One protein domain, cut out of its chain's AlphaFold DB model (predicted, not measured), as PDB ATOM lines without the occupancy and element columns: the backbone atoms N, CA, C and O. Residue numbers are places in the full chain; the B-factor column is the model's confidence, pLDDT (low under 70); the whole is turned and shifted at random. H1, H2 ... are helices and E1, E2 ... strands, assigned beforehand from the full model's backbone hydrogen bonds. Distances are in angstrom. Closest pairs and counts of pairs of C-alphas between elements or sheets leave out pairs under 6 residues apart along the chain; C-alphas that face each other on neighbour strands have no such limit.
ATOM      1  N   ARG A  56     -33.871 -60.265 -17.832       84.62
ATOM      2  CA  ARG A  56     -34.822 -59.209 -18.214       84.62
ATOM      3  C   ARG A  56     -35.016 -58.233 -17.064       84.62
ATOM      4  O   ARG A  56     -35.274 -58.633 -15.928       84.62
ATOM      5  N   LEU A  57     -34.944 -56.940 -17.366       88.31
ATOM      6  CA  LEU A  57     -35.192 -55.906 -16.372       88.31
ATOM      7  C   LEU A  57     -36.685 -55.899 -16.015       88.31
ATOM      8  O   LEU A  57     -37.510 -55.368 -16.757       88.31
ATOM      9  N   LEU A  58     -37.049 -56.520 -14.894       94.94
ATOM     10  CA  LEU A  58     -38.422 -56.535 -14.394       94.94
ATOM     11  C   LEU A  58     -38.702 -55.281 -13.561       94.94
ATOM     12  O   LEU A  58     -37.933 -54.928 -12.666       94.94
ATOM     13  N   VAL A  59     -39.823 -54.621 -13.847       96.81
ATOM     14  CA  VAL A  59     -40.298 -53.440 -13.117       96.81
ATOM     15  C   VAL A  59     -41.471 -53.834 -12.237       96.81
ATOM     16  O   VAL A  59     -42.431 -54.449 -12.709       96.81
ATOM     17  N   ASP A  60     -41.405 -53.427 -10.974       97.25
ATOM     18  CA  ASP A  60     -42.495 -53.597 -10.021       97.25
ATOM     19  C   ASP A  60     -43.775 -52.892 -10.504       97.25
ATOM     20  O   ASP A  60     -43.733 -51.782 -11.039       97.25
ATOM     21  N   SER A  61     -44.914 -53.558 -10.331       97.81
ATOM     22  CA  SER A  61     -46.229 -53.055 -10.727       97.81
ATOM     23  C   SER A  61     -46.876 -52.163  -9.662       97.81
ATOM     24  O   SER A  61     -47.757 -51.364  -9.991       97.81
ATOM     25  N   ASP A  62     -46.424 -52.264  -8.407       97.88
ATOM     26  CA  ASP A  62     -46.973 -51.553  -7.244       97.88
ATOM     27  C   ASP A  62     -46.960 -50.014  -7.368       97.88
ATOM     28  O   ASP A  62     -47.893 -49.361  -6.890       97.88
ATOM     29  N   PRO A  63     -45.979 -49.374  -8.039       98.25
ATOM     30  CA  PRO A  63     -45.992 -47.928  -8.245       98.25
ATOM     31  C   PRO A  63     -47.095 -47.418  -9.183       98.25
ATOM     32  O   PRO A  63     -47.268 -46.200  -9.264       98.25
ATOM     33  N   PHE A  64     -47.815 -48.283  -9.907       98.38
ATOM     34  CA  PHE A  64     -48.734 -47.885 -10.978       98.38
ATOM     35  C   PHE A  64     -50.213 -48.118 -10.642       98.38
ATOM     36  O   PHE A  64     -50.585 -49.092  -9.986       98.38
ATOM     37  N   GLU A  65     -51.078 -47.237 -11.146       98.19
ATOM     38  CA  GLU A  65     -52.530 -47.406 -11.092       98.19
ATOM     39  C   GLU A  65     -52.965 -48.578 -11.979       98.19
ATOM     40  O   GLU A  65     -52.549 -48.696 -13.137       98.19
ATOM     41  N   GLN A  66     -53.855 -49.427 -11.459       97.69
ATOM     42  CA  GLN A  66     -54.377 -50.595 -12.167       97.69
ATOM     43  C   GLN A  66     -55.910 -50.695 -12.030       97.69
ATOM     44  O   GLN A  66     -56.448 -50.400 -10.962       97.69
ATOM     45  N   PRO A  67     -56.640 -51.156 -13.067       97.75
ATOM     46  CA  PRO A  67     -56.133 -51.579 -14.372       97.75
ATOM     47  C   PRO A  67     -55.810 -50.399 -15.309       97.75
ATOM     48  O   PRO A  67     -56.530 -49.398 -15.343       97.75
ATOM     49  N   VAL A  68     -54.768 -50.544 -16.130       97.81
ATOM     50  CA  VAL A  68     -54.375 -49.540 -17.131       97.81
ATOM     51  C   VAL A  68     -55.297 -49.566 -18.352       97.81
ATOM     52  O   VAL A  68     -55.871 -50.597 -18.706       97.81
ATOM     53  N   SER A  69     -55.453 -48.419 -19.015       96.06
ATOM     54  CA  SER A  69     -56.385 -48.257 -20.143       96.06
ATOM     55  C   SER A  69     -55.657 -48.226 -21.491       96.06
ATOM     56  O   SER A  69     -54.590 -47.612 -21.577       96.06
ATOM     57  N   PRO A  70     -56.213 -48.828 -22.557       95.44
ATOM     58  CA  PRO A  70     -55.611 -48.796 -23.883       95.44
ATOM     59  C   PRO A  70     -55.670 -47.380 -24.468       95.44
ATOM     60  O   PRO A  70     -56.605 -46.617 -24.217       95.44
ATOM     61  N   ILE A  71     -54.670 -47.028 -25.269       94.19
ATOM     62  CA  ILE A  71     -54.595 -45.753 -25.979       94.19
ATOM     63  C   ILE A  71     -55.039 -45.986 -27.422       94.19
ATOM     64  O   ILE A  71     -54.459 -46.796 -28.143       94.19
ATOM     65  N   ASN A  72     -56.043 -45.228 -27.868       86.00
ATOM     66  CA  ASN A  72     -56.531 -45.246 -29.250       86.00
ATOM     67  C   ASN A  72     -55.591 -44.478 -30.198       86.00
ATOM     68  O   ASN A  72     -56.022 -43.568 -30.904       86.00
ATOM     69  N   GLN A  73     -54.299 -44.806 -30.204       79.25
ATOM     70  CA  GLN A  73     -53.352 -44.288 -31.189       79.25
ATOM     71  C   GLN A  73     -53.160 -45.324 -32.298       79.25
ATOM     72  O   GLN A  73     -52.724 -46.453 -32.076       79.25
ATOM     73  N   SER A  74     -53.548 -44.941 -33.513       53.66
ATOM     74  CA  SER A  74     -53.444 -45.763 -34.712       53.66
ATOM     75  C   SER A  74     -52.028 -45.673 -35.281       53.66
ATOM     76  O   SER A  74     -51.670 -44.633 -35.828       53.66
ATOM     77  N   GLY A  75     -51.228 -46.737 -35.201       61.06
ATOM     78  CA  GLY A  75     -49.928 -46.731 -35.887       61.06
ATOM     79  C   GLY A  75     -49.151 -48.045 -35.883       61.06
ATOM     80  O   GLY A  75     -48.514 -48.380 -36.878       61.06
ATOM     81  N   GLY A  76     -49.244 -48.837 -34.814       74.75
ATOM     82  CA  GLY A  76     -48.374 -50.000 -34.617       74.75
ATOM     83  C   GLY A  76     -49.033 -51.367 -34.798       74.75
ATOM     84  O   GLY A  76     -50.251 -51.514 -34.892       74.75
ATOM     85  N   THR A  77     -48.196 -52.407 -34.797       80.94
ATOM     86  CA  THR A  77     -48.642 -53.791 -34.588       80.94
ATOM     87  C   THR A  77     -49.000 -54.057 -33.129       80.94
ATOM     88  O   THR A  77     -49.913 -54.844 -32.889       80.94
ATOM     89  N   ALA A  78     -48.317 -53.419 -32.175       91.44
ATOM     90  CA  ALA A  78     -48.572 -53.546 -30.740       91.44
ATOM     91  C   ALA A  78     -49.613 -52.526 -30.252       91.44
ATOM     92  O   ALA A  78     -49.688 -51.411 -30.768       91.44
ATOM     93  N   ALA A  79     -50.411 -52.920 -29.259       93.19
ATOM     94  CA  ALA A  79     -51.285 -51.996 -28.545       93.19
ATOM     95  C   ALA A  79     -50.471 -51.189 -27.524       93.19
ATOM     96  O   ALA A  79     -49.502 -51.702 -26.960       93.19
ATOM     97  N   PHE A  80     -50.894 -49.951 -27.274       95.50
ATOM     98  CA  PHE A  80     -50.319 -49.092 -26.245       95.50
ATOM     99  C   PHE A  80     -51.309 -48.893 -25.099       95.50
ATOM    100  O   PHE A  80     -52.521 -48.841 -25.323       95.50
ATOM    101  N   TYR A  81     -50.793 -48.743 -23.884       97.00
ATOM    102  CA  TYR A  81     -51.560 -48.549 -22.661       97.00
ATOM    103  C   TYR A  81     -51.043 -47.332 -21.902       97.00
ATOM    104  O   TYR A  81     -49.840 -47.082 -21.813       97.00
ATOM    105  N   ARG A  82     -51.977 -46.570 -21.340       97.31
ATOM    106  CA  ARG A  82     -51.691 -45.423 -20.486       97.31
ATOM    107  C   ARG A  82     -51.316 -45.929 -19.099       97.31
ATOM    108  O   ARG A  82     -52.184 -46.423 -18.385       97.31
ATOM    109  N   VAL A  83     -50.051 -45.767 -18.732       98.00
ATOM    110  CA  VAL A  83     -49.518 -46.145 -17.420       98.00
ATOM    111  C   VAL A  83     -49.436 -44.884 -16.567       98.00
ATOM    112  O   VAL A  83     -48.823 -43.899 -16.975       98.00
ATOM    113  N   LYS A  84     -50.113 -44.883 -15.417       98.06
ATOM    114  CA  LYS A  84     -50.126 -43.751 -14.485       98.06
ATOM    115  C   LYS A  84     -49.503 -44.170 -13.163       98.06
ATOM    116  O   LYS A  84     -49.826 -45.246 -12.675       98.06
ATOM    117  N   TYR A  85     -48.639 -43.344 -12.582       98.38
ATOM    118  CA  TYR A  85     -48.168 -43.566 -11.213       98.38
ATOM    119  C   TYR A  85     -49.298 -43.404 -10.192       98.38
ATOM    120  O   TYR A  85     -50.125 -42.498 -10.320       98.38
ATOM    121  N   ASN A  86     -49.263 -44.224  -9.143       97.81
ATOM    122  CA  ASN A  86     -50.001 -43.981  -7.909       97.81
ATOM    123  C   ASN A  86     -49.536 -42.660  -7.271       97.81
ATOM    124  O   ASN A  86     -48.391 -42.226  -7.444       97.81
ATOM    125  N   GLU A  87     -50.436 -42.002  -6.541       96.81
ATOM    126  CA  GLU A  87     -50.135 -40.738  -5.868       96.81
ATOM    127  C   GLU A  87     -48.944 -40.903  -4.905       96.81
ATOM    128  O   GLU A  87     -48.928 -41.800  -4.068       96.81
ATOM    129  N   GLY A  88     -47.917 -40.059  -5.060       96.25
ATOM    130  CA  GLY A  88     -46.679 -40.118  -4.271       96.25
ATOM    131  C   GLY A  88     -45.589 -41.067  -4.797       96.25
ATOM    132  O   GLY A  88     -44.437 -40.925  -4.394       96.25
ATOM    133  N   SER A  89     -45.890 -41.965  -5.740       96.19
ATOM    134  CA  SER A  89     -44.935 -42.980  -6.227       96.19
ATOM    135  C   SER A  89     -44.063 -42.533  -7.407       96.19
ATOM    136  O   SER A  89     -43.207 -43.290  -7.861       96.19
ATOM    137  N   SER A  90     -44.257 -41.321  -7.936       93.62
ATOM    138  CA  SER A  90     -43.599 -40.895  -9.180       93.62
ATOM    139  C   SER A  90     -42.134 -40.472  -9.022       93.62
ATOM    140  O   SER A  90     -41.438 -40.308 -10.024       93.62
ATOM    141  N   GLY A  91     -41.651 -40.256  -7.793       94.00
ATOM    142  CA  GLY A  91     -40.266 -39.832  -7.549       94.00
ATOM    143  C   GLY A  91     -39.894 -38.516  -8.249       94.00
ATOM    144  O   GLY A  91     -38.781 -38.377  -8.742       94.00
ATOM    145  N   GLY A  92     -40.839 -37.575  -8.360       94.88
ATOM    146  CA  GLY A  92     -40.647 -36.291  -9.051       94.88
ATOM    147  C   GLY A  92     -40.943 -36.320 -10.555       94.88
ATOM    148  O   GLY A  92     -40.972 -35.270 -11.192       94.88
ATOM    149  N   ARG A  93     -41.222 -37.496 -11.129       96.81
ATOM    150  CA  ARG A  93     -41.738 -37.616 -12.497       96.81
ATOM    151  C   ARG A  93     -43.213 -37.215 -12.555       96.81
ATOM    152  O   ARG A  93     -43.926 -37.230 -11.547       96.81
ATOM    153  N   THR A  94     -43.694 -36.883 -13.746       96.56
ATOM    154  CA  THR A  94     -45.123 -36.630 -13.958       96.56
ATOM    155  C   THR A  94     -45.936 -37.927 -13.805       96.56
ATOM    156  O   THR A  94     -45.390 -39.029 -13.934       96.56
ATOM    157  N   PRO A  95     -47.260 -37.839 -13.585       97.69
ATOM    158  CA  PRO A  95     -48.100 -39.027 -13.456       97.69
ATOM    159  C   PRO A  95     -48.066 -39.954 -14.677       97.69
ATOM    160  O   PRO A  95     -48.185 -41.159 -14.502       97.69
ATOM    161  N   TYR A  96     -47.886 -39.419 -15.891       97.19
ATOM    162  CA  TYR A  96     -47.934 -40.164 -17.160       97.19
ATOM    163  C   TYR A  96     -46.566 -40.275 -17.840       97.19
ATOM    164  O   TYR A  96     -46.475 -40.284 -19.070       97.19
ATOM    165  N   TYR A  97     -45.504 -40.340 -17.039       97.94
ATOM    166  CA  TYR A  97     -44.128 -40.407 -17.520       97.94
ATOM    167  C   TYR A  97     -43.863 -41.606 -18.446       97.94
ATOM    168  O   TYR A  97     -43.069 -41.494 -19.383       97.94
ATOM    169  N   TRP A  98     -44.526 -42.735 -18.180       98.19
ATOM    170  CA  TRP A  98     -44.375 -43.993 -18.910       98.19
ATOM    171  C   TRP A  98     -45.579 -44.284 -19.809       98.19
ATOM    172  O   TRP A  98     -46.723 -43.952 -19.494       98.19
ATOM    173  N   ILE A  99     -45.318 -44.974 -20.914       97.69
ATOM    174  CA  ILE A  99     -46.317 -45.616 -21.766       97.69
ATOM    175  C   ILE A  99     -46.006 -47.114 -21.839       97.69
ATOM    176  O   ILE A  99     -44.848 -47.509 -21.950       97.69
ATOM    177  N   GLY A 100     -47.038 -47.953 -21.753       97.44
ATOM    178  CA  GLY A 100     -46.892 -49.404 -21.862       97.44
ATOM    179  C   GLY A 100     -47.107 -49.866 -23.299       97.44
ATOM    180  O   GLY A 100     -48.168 -49.601 -23.858       97.44
ATOM    181  N   LYS A 101     -46.147 -50.573 -23.901       96.81
ATOM    182  CA  LYS A 101     -46.290 -51.239 -25.210       96.81
ATOM    183  C   LYS A 101     -46.454 -52.742 -24.993       96.81
ATOM    184  O   LYS A 101     -45.710 -53.340 -24.227       96.81
ATOM    185  N   ASP A 102     -47.440 -53.352 -25.643       96.12
ATOM    186  CA  ASP A 102     -47.736 -54.781 -25.477       96.12
ATOM    187  C   ASP A 102     -46.561 -55.681 -25.900       96.12
ATOM    188  O   ASP A 102     -46.207 -55.724 -27.086       96.12
ATOM    189  N   LEU A 103     -45.996 -56.431 -24.946       95.56
ATOM    190  CA  LEU A 103     -44.827 -57.278 -25.174       95.56
ATOM    191  C   LEU A 103     -45.103 -58.406 -26.171       95.56
ATOM    192  O   LEU A 103     -44.219 -58.766 -26.948       95.56
ATOM    193  N   ALA A 104     -46.337 -58.919 -26.237       93.62
ATOM    194  CA  ALA A 104     -46.691 -60.043 -27.109       93.62
ATOM    195  C   ALA A 104     -46.447 -59.759 -28.603       93.62
ATOM    196  O   ALA A 104     -46.472 -60.668 -29.434       93.62
ATOM    197  N   ARG A 105     -46.251 -58.486 -28.970       89.25
ATOM    198  CA  ARG A 105     -45.963 -58.040 -30.339       89.25
ATOM    199  C   ARG A 105     -44.696 -57.192 -30.453       89.25
ATOM    200  O   ARG A 105     -44.491 -56.590 -31.506       89.25
ATOM    201  N   ALA A 106     -43.903 -57.123 -29.388       92.12
ATOM    202  CA  ALA A 106     -42.708 -56.294 -29.283       92.12
ATOM    203  C   ALA A 106     -41.561 -57.012 -28.539       92.12
ATOM    204  O   ALA A 106     -40.675 -56.351 -28.019       92.12
ATOM    205  N   ALA A 107     -41.571 -58.349 -28.475       92.00
ATOM    206  CA  ALA A 107     -40.545 -59.127 -27.773       92.00
ATOM    207  C   ALA A 107     -39.122 -58.774 -28.240       92.00
ATOM    208  O   ALA A 107     -38.288 -58.441 -27.406       92.00
ATOM    209  N   ASP A 108     -38.905 -58.710 -29.556       91.88
ATOM    210  CA  ASP A 108     -37.604 -58.381 -30.158       91.88
ATOM    211  C   ASP A 108     -37.092 -56.975 -29.765       91.88
ATOM    212  O   ASP A 108     -35.897 -56.700 -29.813       91.88
ATOM    213  N   GLU A 109     -37.986 -56.063 -29.364       95.19
ATOM    214  CA  GLU A 109     -37.615 -54.717 -28.911       95.19
ATOM    215  C   GLU A 109     -37.079 -54.709 -27.470       95.19
ATOM    216  O   GLU A 109     -36.266 -53.847 -27.145       95.19
ATOM    217  N   VAL A 110     -37.488 -55.658 -26.615       95.38
ATOM    218  CA  VAL A 110     -36.955 -55.782 -25.244       95.38
ATOM    219  C   VAL A 110     -35.483 -56.136 -25.276       95.38
ATOM    220  O   VAL A 110     -34.685 -55.428 -24.666       95.38
ATOM    221  N   ASP A 111     -35.131 -57.173 -26.035       93.62
ATOM    222  CA  ASP A 111     -33.755 -57.656 -26.118       93.62
ATOM    223  C   ASP A 111     -32.826 -56.532 -26.614       93.62
ATOM    224  O   ASP A 111     -31.744 -56.318 -26.070       93.62
ATOM    225  N   PHE A 112     -33.296 -55.717 -27.567       95.75
ATOM    226  CA  PHE A 112     -32.565 -54.538 -28.033       95.75
ATOM    227  C   PHE A 112     -32.272 -53.529 -26.907       95.75
ATOM    228  O   PHE A 112     -31.131 -53.085 -26.754       95.75
ATOM    229  N   TYR A 113     -33.278 -53.147 -26.113       96.88
ATOM    230  CA  TYR A 113     -33.081 -52.183 -25.027       96.88
ATOM    231  C   TYR A 113     -32.254 -52.749 -23.865       96.88
ATOM    232  O   TYR A 113     -31.441 -52.017 -23.290       96.88
ATOM    233  N   ASP A 114     -32.438 -54.024 -23.521       95.12
ATOM    234  CA  ASP A 114     -31.650 -54.699 -22.489       95.12
ATOM    235  C   ASP A 114     -30.164 -54.732 -22.876       95.12
ATOM    236  O   ASP A 114     -29.304 -54.378 -22.061       95.12
ATOM    237  N   GLU A 115     -29.847 -55.035 -24.140       94.38
ATOM    238  CA  GLU A 115     -28.474 -54.999 -24.648       94.38
ATOM    239  C   GLU A 115     -27.866 -53.587 -24.616       94.38
ATOM    240  O   GLU A 115     -26.732 -53.415 -24.162       94.38
ATOM    241  N   ILE A 116     -28.614 -52.554 -25.022       94.38
ATOM    242  CA  ILE A 116     -28.160 -51.154 -24.926       94.38
ATOM    243  C   ILE A 116     -27.876 -50.763 -23.469       94.38
ATOM    244  O   ILE A 116     -26.857 -50.133 -23.173       94.38
ATOM    245  N   ASN A 117     -28.739 -51.156 -22.532       93.75
ATOM    246  CA  ASN A 117     -28.534 -50.890 -21.111       93.75
ATOM    247  C   ASN A 117     -27.323 -51.644 -20.543       93.75
ATOM    248  O   ASN A 117     -26.590 -51.088 -19.720       93.75
ATOM    249  N   ALA A 118     -27.079 -52.880 -20.983       92.62
ATOM    250  CA  ALA A 118     -25.889 -53.640 -20.613       92.62
ATOM    251  C   ALA A 118     -24.606 -52.962 -21.120       92.62
ATOM    252  O   ALA A 118     -23.646 -52.822 -20.356       92.62
ATOM    253  N   LEU A 119     -24.610 -52.460 -22.359       90.94
ATOM    254  CA  LEU A 119     -23.485 -51.698 -22.902       90.94
ATOM    255  C   LEU A 119     -23.215 -50.434 -22.084       90.94
ATOM    256  O   LEU A 119     -22.084 -50.243 -21.637       90.94
ATOM    257  N   ARG A 120     -24.247 -49.641 -21.777       90.31
ATOM    258  CA  ARG A 120     -24.117 -48.434 -20.938       90.31
ATOM    259  C   ARG A 120     -23.510 -48.729 -19.570       90.31
ATOM    260  O   ARG A 120     -22.630 -48.008 -19.104       90.31
ATOM    261  N   LYS A 121     -23.966 -49.801 -18.913       91.00
ATOM    262  CA  LYS A 121     -23.409 -50.242 -17.624       91.00
ATOM    263  C   LYS A 121     -21.930 -50.610 -17.754       91.00
ATOM    264  O   LYS A 121     -21.147 -50.248 -16.879       91.00
ATOM    265  N   SER A 122     -21.546 -51.285 -18.838       89.56
ATOM    266  CA  SER A 122     -20.152 -51.675 -19.079       89.56
ATOM    267  C   SER A 122     -19.235 -50.471 -19.345       89.56
ATOM    268  O   SER A 122     -18.124 -50.425 -18.819       89.56
ATOM    269  N   GLU A 123     -19.708 -49.460 -20.079       88.38
ATOM    270  CA  GLU A 123     -18.958 -48.221 -20.342       88.38
ATOM    271  C   GLU A 123     -18.734 -47.411 -19.063       88.38
ATOM    272  O   GLU A 123     -17.602 -47.021 -18.769       88.38
ATOM    273  N   ASN A 124     -19.783 -47.247 -18.251       88.38
ATOM    274  CA  ASN A 124     -19.700 -46.549 -16.969       88.38
ATOM    275  C   ASN A 124     -18.754 -47.249 -15.981       88.38
ATOM    276  O   ASN A 124     -18.034 -46.580 -15.240       88.38
ATOM    277  N   ALA A 125     -18.723 -48.585 -15.975       91.69
ATOM    278  CA  ALA A 125     -17.839 -49.357 -15.102       91.69
ATOM    279  C   ALA A 125     -16.352 -49.202 -15.469       91.69
ATOM    280  O   ALA A 125     -15.494 -49.237 -14.589       91.69
ATOM    281  N   ASN A 126     -16.042 -49.002 -16.751       89.25
ATOM    282  CA  ASN A 126     -14.664 -48.930 -17.235       89.25
ATOM    283  C   ASN A 126     -14.014 -47.547 -17.056       89.25
ATOM    284  O   ASN A 126     -12.825 -47.409 -17.336       89.25
ATOM    285  N   GLY A 127     -14.761 -46.516 -16.632       88.12
ATOM    286  CA  GLY A 127     -14.237 -45.155 -16.408       88.12
ATOM    287  C   GLY A 127     -13.631 -44.488 -17.654       88.12
ATOM    288  O   GLY A 127     -13.019 -43.425 -17.567       88.12
ATOM    289  N   SER A 128     -13.784 -45.118 -18.817       74.88
ATOM    290  CA  SER A 128     -13.356 -44.613 -20.110       74.88
ATOM    291  C   SER A 128     -14.332 -43.516 -20.509       74.88
ATOM    292  O   SER A 128     -15.462 -43.807 -20.880       74.88
ATOM    293  N   GLY A 129     -13.900 -42.254 -20.473       74.25
ATOM    294  CA  GLY A 129     -14.701 -41.123 -20.960       74.25
ATOM    295  C   GLY A 129     -15.075 -41.200 -22.452       74.25
ATOM    296  O   GLY A 129     -15.769 -40.322 -22.947       74.25
ATOM    297  N   CYS A 130     -14.628 -42.230 -23.179       65.19
ATOM    298  CA  CYS A 130     -15.090 -42.533 -24.527       65.19
ATOM    299  C   CYS A 130     -16.405 -43.328 -24.449       65.19
ATOM    300  O   CYS A 130     -16.385 -44.543 -24.240       65.19
ATOM    301  N   GLN A 131     -17.534 -42.631 -24.595       72.94
ATOM    302  CA  GLN A 131     -18.849 -43.240 -24.794       72.94
ATOM    303  C   GLN A 131     -18.921 -43.782 -26.226       72.94
ATOM    304  O   GLN A 131     -19.148 -43.028 -27.168       72.94
ATOM    305  N   SER A 132     -18.717 -45.084 -26.421       75.31
ATOM    306  CA  SER A 132     -18.785 -45.681 -27.762       75.31
ATOM    307  C   SER A 132     -20.219 -45.780 -28.304       75.31
ATOM    308  O   SER A 132     -20.407 -46.027 -29.493       75.31
ATOM    309  N   TRP A 133     -21.222 -45.541 -27.448       88.62
ATOM    310  CA  TRP A 133     -22.652 -45.582 -27.766       88.62
ATOM    311  C   TRP A 133     -23.405 -44.295 -27.397       88.62
ATOM    312  O   TRP A 133     -24.532 -44.345 -26.888       88.62
ATOM    313  N   ALA A 134     -22.826 -43.133 -27.719       92.44
ATOM    314  CA  ALA A 134     -23.476 -41.825 -27.557       92.44
ATOM    315  C   ALA A 134     -24.878 -41.765 -28.205       92.44
ATOM    316  O   ALA A 134     -25.785 -41.110 -27.698       92.44
ATOM    317  N   ILE A 135     -25.115 -42.543 -29.270       95.19
ATOM    318  CA  ILE A 135     -26.426 -42.633 -29.937       95.19
ATOM    319  C   ILE A 135     -27.556 -43.080 -28.998       95.19
ATOM    320  O   ILE A 135     -28.722 -42.763 -29.229       95.19
ATOM    321  N   SER A 136     -27.225 -43.797 -27.923       95.06
ATOM    322  CA  SER A 136     -28.211 -44.265 -26.957       95.06
ATOM    323  C   SER A 136     -28.927 -43.103 -26.251       95.06
ATOM    324  O   SER A 136     -30.093 -43.248 -25.893       95.06
ATOM    325  N   GLU A 137     -28.285 -41.941 -26.078       95.38
ATOM    326  CA  GLU A 137     -28.893 -40.740 -25.472       95.38
ATOM    327  C   GLU A 137     -30.112 -40.230 -26.250       95.38
ATOM    328  O   GLU A 137     -30.992 -39.579 -25.689       95.38
ATOM    329  N   TYR A 138     -30.189 -40.576 -27.534       97.25
ATOM    330  CA  TYR A 138     -31.294 -40.235 -28.418       97.25
ATOM    331  C   TYR A 138     -32.325 -41.359 -28.542       97.25
ATOM    332  O   TYR A 138     -33.208 -41.271 -29.385       97.25
ATOM    333  N   MET A 139     -32.244 -42.423 -27.744       97.56
ATOM    334  CA  MET A 139     -33.258 -43.481 -27.695       97.56
ATOM    335  C   MET A 139     -34.291 -43.197 -26.601       97.56
ATOM    336  O   MET A 139     -34.021 -42.464 -25.648       97.56
ATOM    337  N   LEU A 140     -35.480 -43.801 -26.701       97.12
ATOM    338  CA  LEU A 140     -36.459 -43.734 -25.613       97.12
ATOM    339  C   LEU A 140     -35.871 -44.310 -24.321       97.12
ATOM    340  O   LEU A 140     -35.239 -45.368 -24.327       97.12
ATOM    341  N   GLU A 141     -36.140 -43.647 -23.195       96.75
ATOM    342  CA  GLU A 141     -35.874 -44.247 -21.890       96.75
ATOM    343  C   GLU A 141     -36.721 -45.516 -21.748       96.75
ATOM    344  O   GLU A 141     -37.918 -45.523 -22.054       96.75
ATOM    345  N   TYR A 142     -36.082 -46.580 -21.276       97.44
ATOM    346  CA  TYR A 142     -36.673 -47.896 -21.097       97.44
ATOM    347  C   TYR A 142     -36.519 -48.307 -19.637       97.44
ATOM    348  O   TYR A 142     -35.399 -48.394 -19.130       97.44
ATOM    349  N   ALA A 143     -37.647 -48.533 -18.959       97.44
ATOM    350  CA  ALA A 143     -37.641 -48.927 -17.553       97.44
ATOM    351  C   ALA A 143     -37.496 -50.437 -17.355       97.44
ATOM    352  O   ALA A 143     -37.031 -50.848 -16.297       97.44
ATOM    353  N   GLY A 144     -37.926 -51.245 -18.327       97.38
ATOM    354  CA  GLY A 144     -38.053 -52.691 -18.178       97.38
ATOM    355  C   GLY A 144     -39.412 -53.228 -18.642       97.38
ATOM    356  O   GLY A 144     -40.224 -52.519 -19.249       97.38
ATOM    357  N   VAL A 145     -39.666 -54.498 -18.336       97.50
ATOM    358  CA  VAL A 145     -40.956 -55.171 -18.523       97.50
ATOM    359  C   VAL A 145     -41.742 -55.135 -17.214       97.50
ATOM    360  O   VAL A 145     -41.234 -55.525 -16.167       97.50
ATOM    361  N   CYS A 146     -42.997 -54.698 -17.274       98.06
ATOM    362  CA  CYS A 146     -43.904 -54.647 -16.133       98.06
ATOM    363  C   CYS A 146     -45.166 -55.461 -16.422       98.06
ATOM    364  O   CYS A 146     -45.812 -55.265 -17.457       98.06
ATOM    365  N   ARG A 147     -45.542 -56.354 -15.503       98.00
ATOM    366  CA  ARG A 147     -46.809 -57.088 -15.576       98.00
ATOM    367  C   ARG A 147     -47.921 -56.233 -14.985       98.00
ATOM    368  O   ARG A 147     -47.903 -55.934 -13.797       98.00
ATOM    369  N   LEU A 148     -48.887 -55.838 -15.810       98.19
ATOM    370  CA  LEU A 148     -49.970 -54.936 -15.416       98.19
ATOM    371  C   LEU A 148     -51.333 -55.513 -15.794       98.19
ATOM    372  O   LEU A 148     -51.505 -56.129 -16.848       98.19
ATOM    373  N   ARG A 149     -52.341 -55.258 -14.954       98.12
ATOM    374  CA  ARG A 149     -53.742 -55.514 -15.302       98.12
ATOM    375  C   ARG A 149     -54.194 -54.474 -16.321       98.12
ATOM    376  O   ARG A 149     -54.166 -53.280 -16.037       98.12
ATOM    377  N   VAL A 150     -54.639 -54.907 -17.494       97.31
ATOM    378  CA  VAL A 150     -55.089 -54.041 -18.587       97.31
ATOM    379  C   VAL A 150     -56.595 -54.162 -18.790       97.31
ATOM    380  O   VAL A 150     -57.171 -55.248 -18.699       97.31
ATOM    381  N   LYS A 151     -57.246 -53.043 -19.105       95.81
ATOM    382  CA  LYS A 151     -58.617 -53.037 -19.612       95.81
ATOM    383  C   LYS A 151     -58.598 -53.407 -21.088       95.81
ATOM    384  O   LYS A 151     -58.060 -52.666 -21.909       95.81
ATOM    385  N   CYS A 152     -59.219 -54.519 -21.447       90.19
ATOM    386  CA  CYS A 152     -59.457 -54.861 -22.837       90.19
ATOM    387  C   CYS A 152     -60.910 -54.557 -23.201       90.19
ATOM    388  O   CYS A 152     -61.819 -54.930 -22.450       90.19
ATOM    389  N   PRO A 153     -61.165 -53.929 -24.365       84.31
ATOM    390  CA  PRO A 153     -62.512 -53.945 -24.907       84.31
ATOM    391  C   PRO A 153     -62.904 -55.414 -25.036       84.31
ATOM    392  O   PRO A 153     -62.107 -56.199 -25.567       84.31
ATOM    393  N   ALA A 154     -64.082 -55.801 -24.529       82.81
ATOM    394  CA  ALA A 154     -64.616 -57.126 -24.806       82.81
ATOM    395  C   ALA A 154     -64.589 -57.284 -26.320       82.81
ATOM    396  O   ALA A 154     -65.359 -56.640 -27.036       82.81
ATOM    397  N   ILE A 180     -60.888 -57.394 -17.757       96.50
ATOM    398  CA  ILE A 180     -59.582 -57.109 -17.154       96.50
ATOM    399  C   ILE A 180     -58.723 -58.367 -17.260       96.50
ATOM    400  O   ILE A 180     -59.121 -59.422 -16.771       96.50
ATOM    401  N   GLU A 181     -57.545 -58.244 -17.853       96.44
ATOM    402  CA  GLU A 181     -56.570 -59.333 -17.983       96.44
ATOM    403  C   GLU A 181     -55.165 -58.842 -17.631       96.44
ATOM    404  O   GLU A 181     -54.898 -57.645 -17.676       96.44
ATOM    405  N   GLU A 182     -54.267 -59.746 -17.259       97.62
ATOM    406  CA  GLU A 182     -52.861 -59.408 -17.025       97.62
ATOM    407  C   GLU A 182     -52.079 -59.472 -18.336       97.62
ATOM    408  O   GLU A 182     -52.226 -60.419 -19.112       97.62
ATOM    409  N   ARG A 183     -51.245 -58.461 -18.591       97.06
ATOM    410  CA  ARG A 183     -50.308 -58.446 -19.717       97.06
ATOM    411  C   ARG A 183     -48.940 -57.962 -19.277       97.06
ATOM    412  O   ARG A 183     -48.827 -57.072 -18.438       97.06
ATOM    413  N   ASP A 184     -47.918 -58.510 -19.919       97.44
ATOM    414  CA  ASP A 184     -46.559 -57.997 -19.826       97.44
ATOM    415  C   ASP A 184     -46.416 -56.816 -20.796       97.44
ATOM    416  O   ASP A 184     -46.684 -56.933 -21.996       97.44
ATOM    417  N   LEU A 185     -46.050 -55.653 -20.262       97.69
ATOM    418  CA  LEU A 185     -45.891 -54.409 -21.005       97.69
ATOM    419  C   LEU A 185     -44.437 -53.941 -20.938       97.69
ATOM    420  O   LEU A 185     -43.833 -53.911 -19.870       97.69
ATOM    421  N   ILE A 186     -43.898 -53.511 -22.072       97.56
ATOM    422  CA  ILE A 186     -42.639 -52.767 -22.146       97.56
ATOM    423  C   ILE A 186     -42.934 -51.338 -21.699       97.56
ATOM    424  O   ILE A 186     -43.787 -50.678 -22.301       97.56
ATOM    425  N   LEU A 187     -42.260 -50.856 -20.657       98.06
ATOM    426  CA  LEU A 187     -42.417 -49.483 -20.180       98.06
ATOM    427  C   LEU A 187     -41.392 -48.565 -20.853       98.06
ATOM    428  O   LEU A 187     -40.189 -48.657 -20.599       98.06
ATOM    429  N   LEU A 188     -41.891 -47.672 -21.709       97.94
ATOM    430  CA  LEU A 188     -41.103 -46.709 -22.483       97.94
ATOM    431  C   LEU A 188     -41.451 -45.276 -22.080       97.94
ATOM    432  O   LEU A 188     -42.575 -45.005 -21.647       97.94
ATOM    433  N   ARG A 189     -40.506 -44.343 -22.233       97.62
ATOM    434  CA  ARG A 189     -40.762 -42.911 -22.042       97.62
ATOM    435  C   ARG A 189     -41.959 -42.481 -22.886       97.62
ATOM    436  O   ARG A 189     -41.974 -42.662 -24.102       97.62
ATOM    437  N   ASN A 190     -42.958 -41.878 -22.253       97.50
ATOM    438  CA  ASN A 190     -44.081 -41.305 -22.975       97.50
ATOM    439  C   ASN A 190     -43.644 -40.014 -23.681       97.50
ATOM    440  O   ASN A 190     -43.390 -39.007 -23.025       97.50
ATOM    441  N   LEU A 191     -43.615 -40.026 -25.015       96.56
ATOM    442  CA  LEU A 191     -43.254 -38.863 -25.838       96.56
ATOM    443  C   LEU A 191     -44.194 -37.660 -25.667       96.56
ATOM    444  O   LEU A 191     -43.821 -36.551 -26.031       96.56
ATOM    445  N   HIS A 192     -45.410 -37.863 -25.148       96.00
ATOM    446  CA  HIS A 192     -46.345 -36.776 -24.838       96.00
ATOM    447  C   HIS A 192     -46.095 -36.135 -23.472       96.00
ATOM    448  O   HIS A 192     -46.721 -35.125 -23.152       96.00
ATOM    449  N   ASP A 193     -45.238 -36.722 -22.641       95.88
ATOM    450  CA  ASP A 193     -45.019 -36.204 -21.305       95.88
ATOM    451  C   ASP A 193     -44.242 -34.883 -21.314       95.88
ATOM    452  O   ASP A 193     -43.220 -34.757 -21.981       95.88
ATOM    453  N   GLY A 194     -44.718 -33.904 -20.545       93.62
ATOM    454  CA  GLY A 194     -44.146 -32.556 -20.513       93.62
ATOM    455  C   GLY A 194     -44.516 -31.672 -21.712       93.62
ATOM    456  O   GLY A 194     -44.027 -30.547 -21.791       93.62
TER     457      GLY A 194
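This is residues 56 to 154 and 180 to 194 of the 667 residues of the protein "C2 domain-containing protein" of Perkinsus olseni (UniProt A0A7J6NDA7). A strongly twisted five-stranded sheet folds back on itself, E1 and E2 facing E5 and E4 with E3 as hinge. A helical arm reaches away from it: H1 starts over the sheet, residues 124 to 130 stick out, and H2 lies on the way back. The printed part has 114 residues, in the order E1 E2 E3 H1 H2 E4 E5; the class is mixed, with under half in named elements. It is compact, radius of gyration of the C-alphas 15.2 A, yet elongated, spanning 52 by 33 by 24 A.

From residue 56, go to edge strand E1, residues 69 to 71, which meets E2, residues 80 to 82, only at a point: C-alphas 70 and 81 face each other at 4.2 A. E2 and E3, residues 98 to 102, form an antiparallel hairpin; find N 81 and O 100 within hydrogen-bond range, 2.8 A. E3 is antiparallel to E5, residues 180 to 189, with N 99 and O 188 at 2.8 A. E5 is antiparallel to edge strand E4, residues 142 to 152, with N 146 and O 185 at 2.8 A. H1, residues 107 to 125, is on the sheet at a height of 8.7 A; its closest C-alpha pair with E4 is Tyr 113 and Tyr 142, 6.8 A. H2, residues 134 to 138, is not on the sheet; it is close to H1 but not clearly touching, the closest C-alphas being those of Ile 116 and Ser 136, 7.2 A. O i to N i+4 pairs are within range in 13 of 15 for H1 and 0 of 1 for H2, where 2 of 2 O i to N i+3 pairs are.

Find C-alpha 69, where E1 begins, at (-56.385, -48.257, -20.143). H1 runs 27.8 A from C-alpha 107 at (-40.545, -59.127, -27.773). E4, 23.9 A, bends by 71 degrees at residue 145; E5, 24.1 A, bends by 68 degrees at residue 184 and ends at C-alpha 189, (-40.762, -42.911, -22.042).

The C-alphas farthest apart, those of Ser 128 and Ala 154, are 53.0 A apart. Residues 155 to 179 are not printed; C-alphas 154 and 180 are 9.2 A apart across the cut. The link from E2 to E3 is long. Residues 74, 75 and 130 have pLDDT under 70.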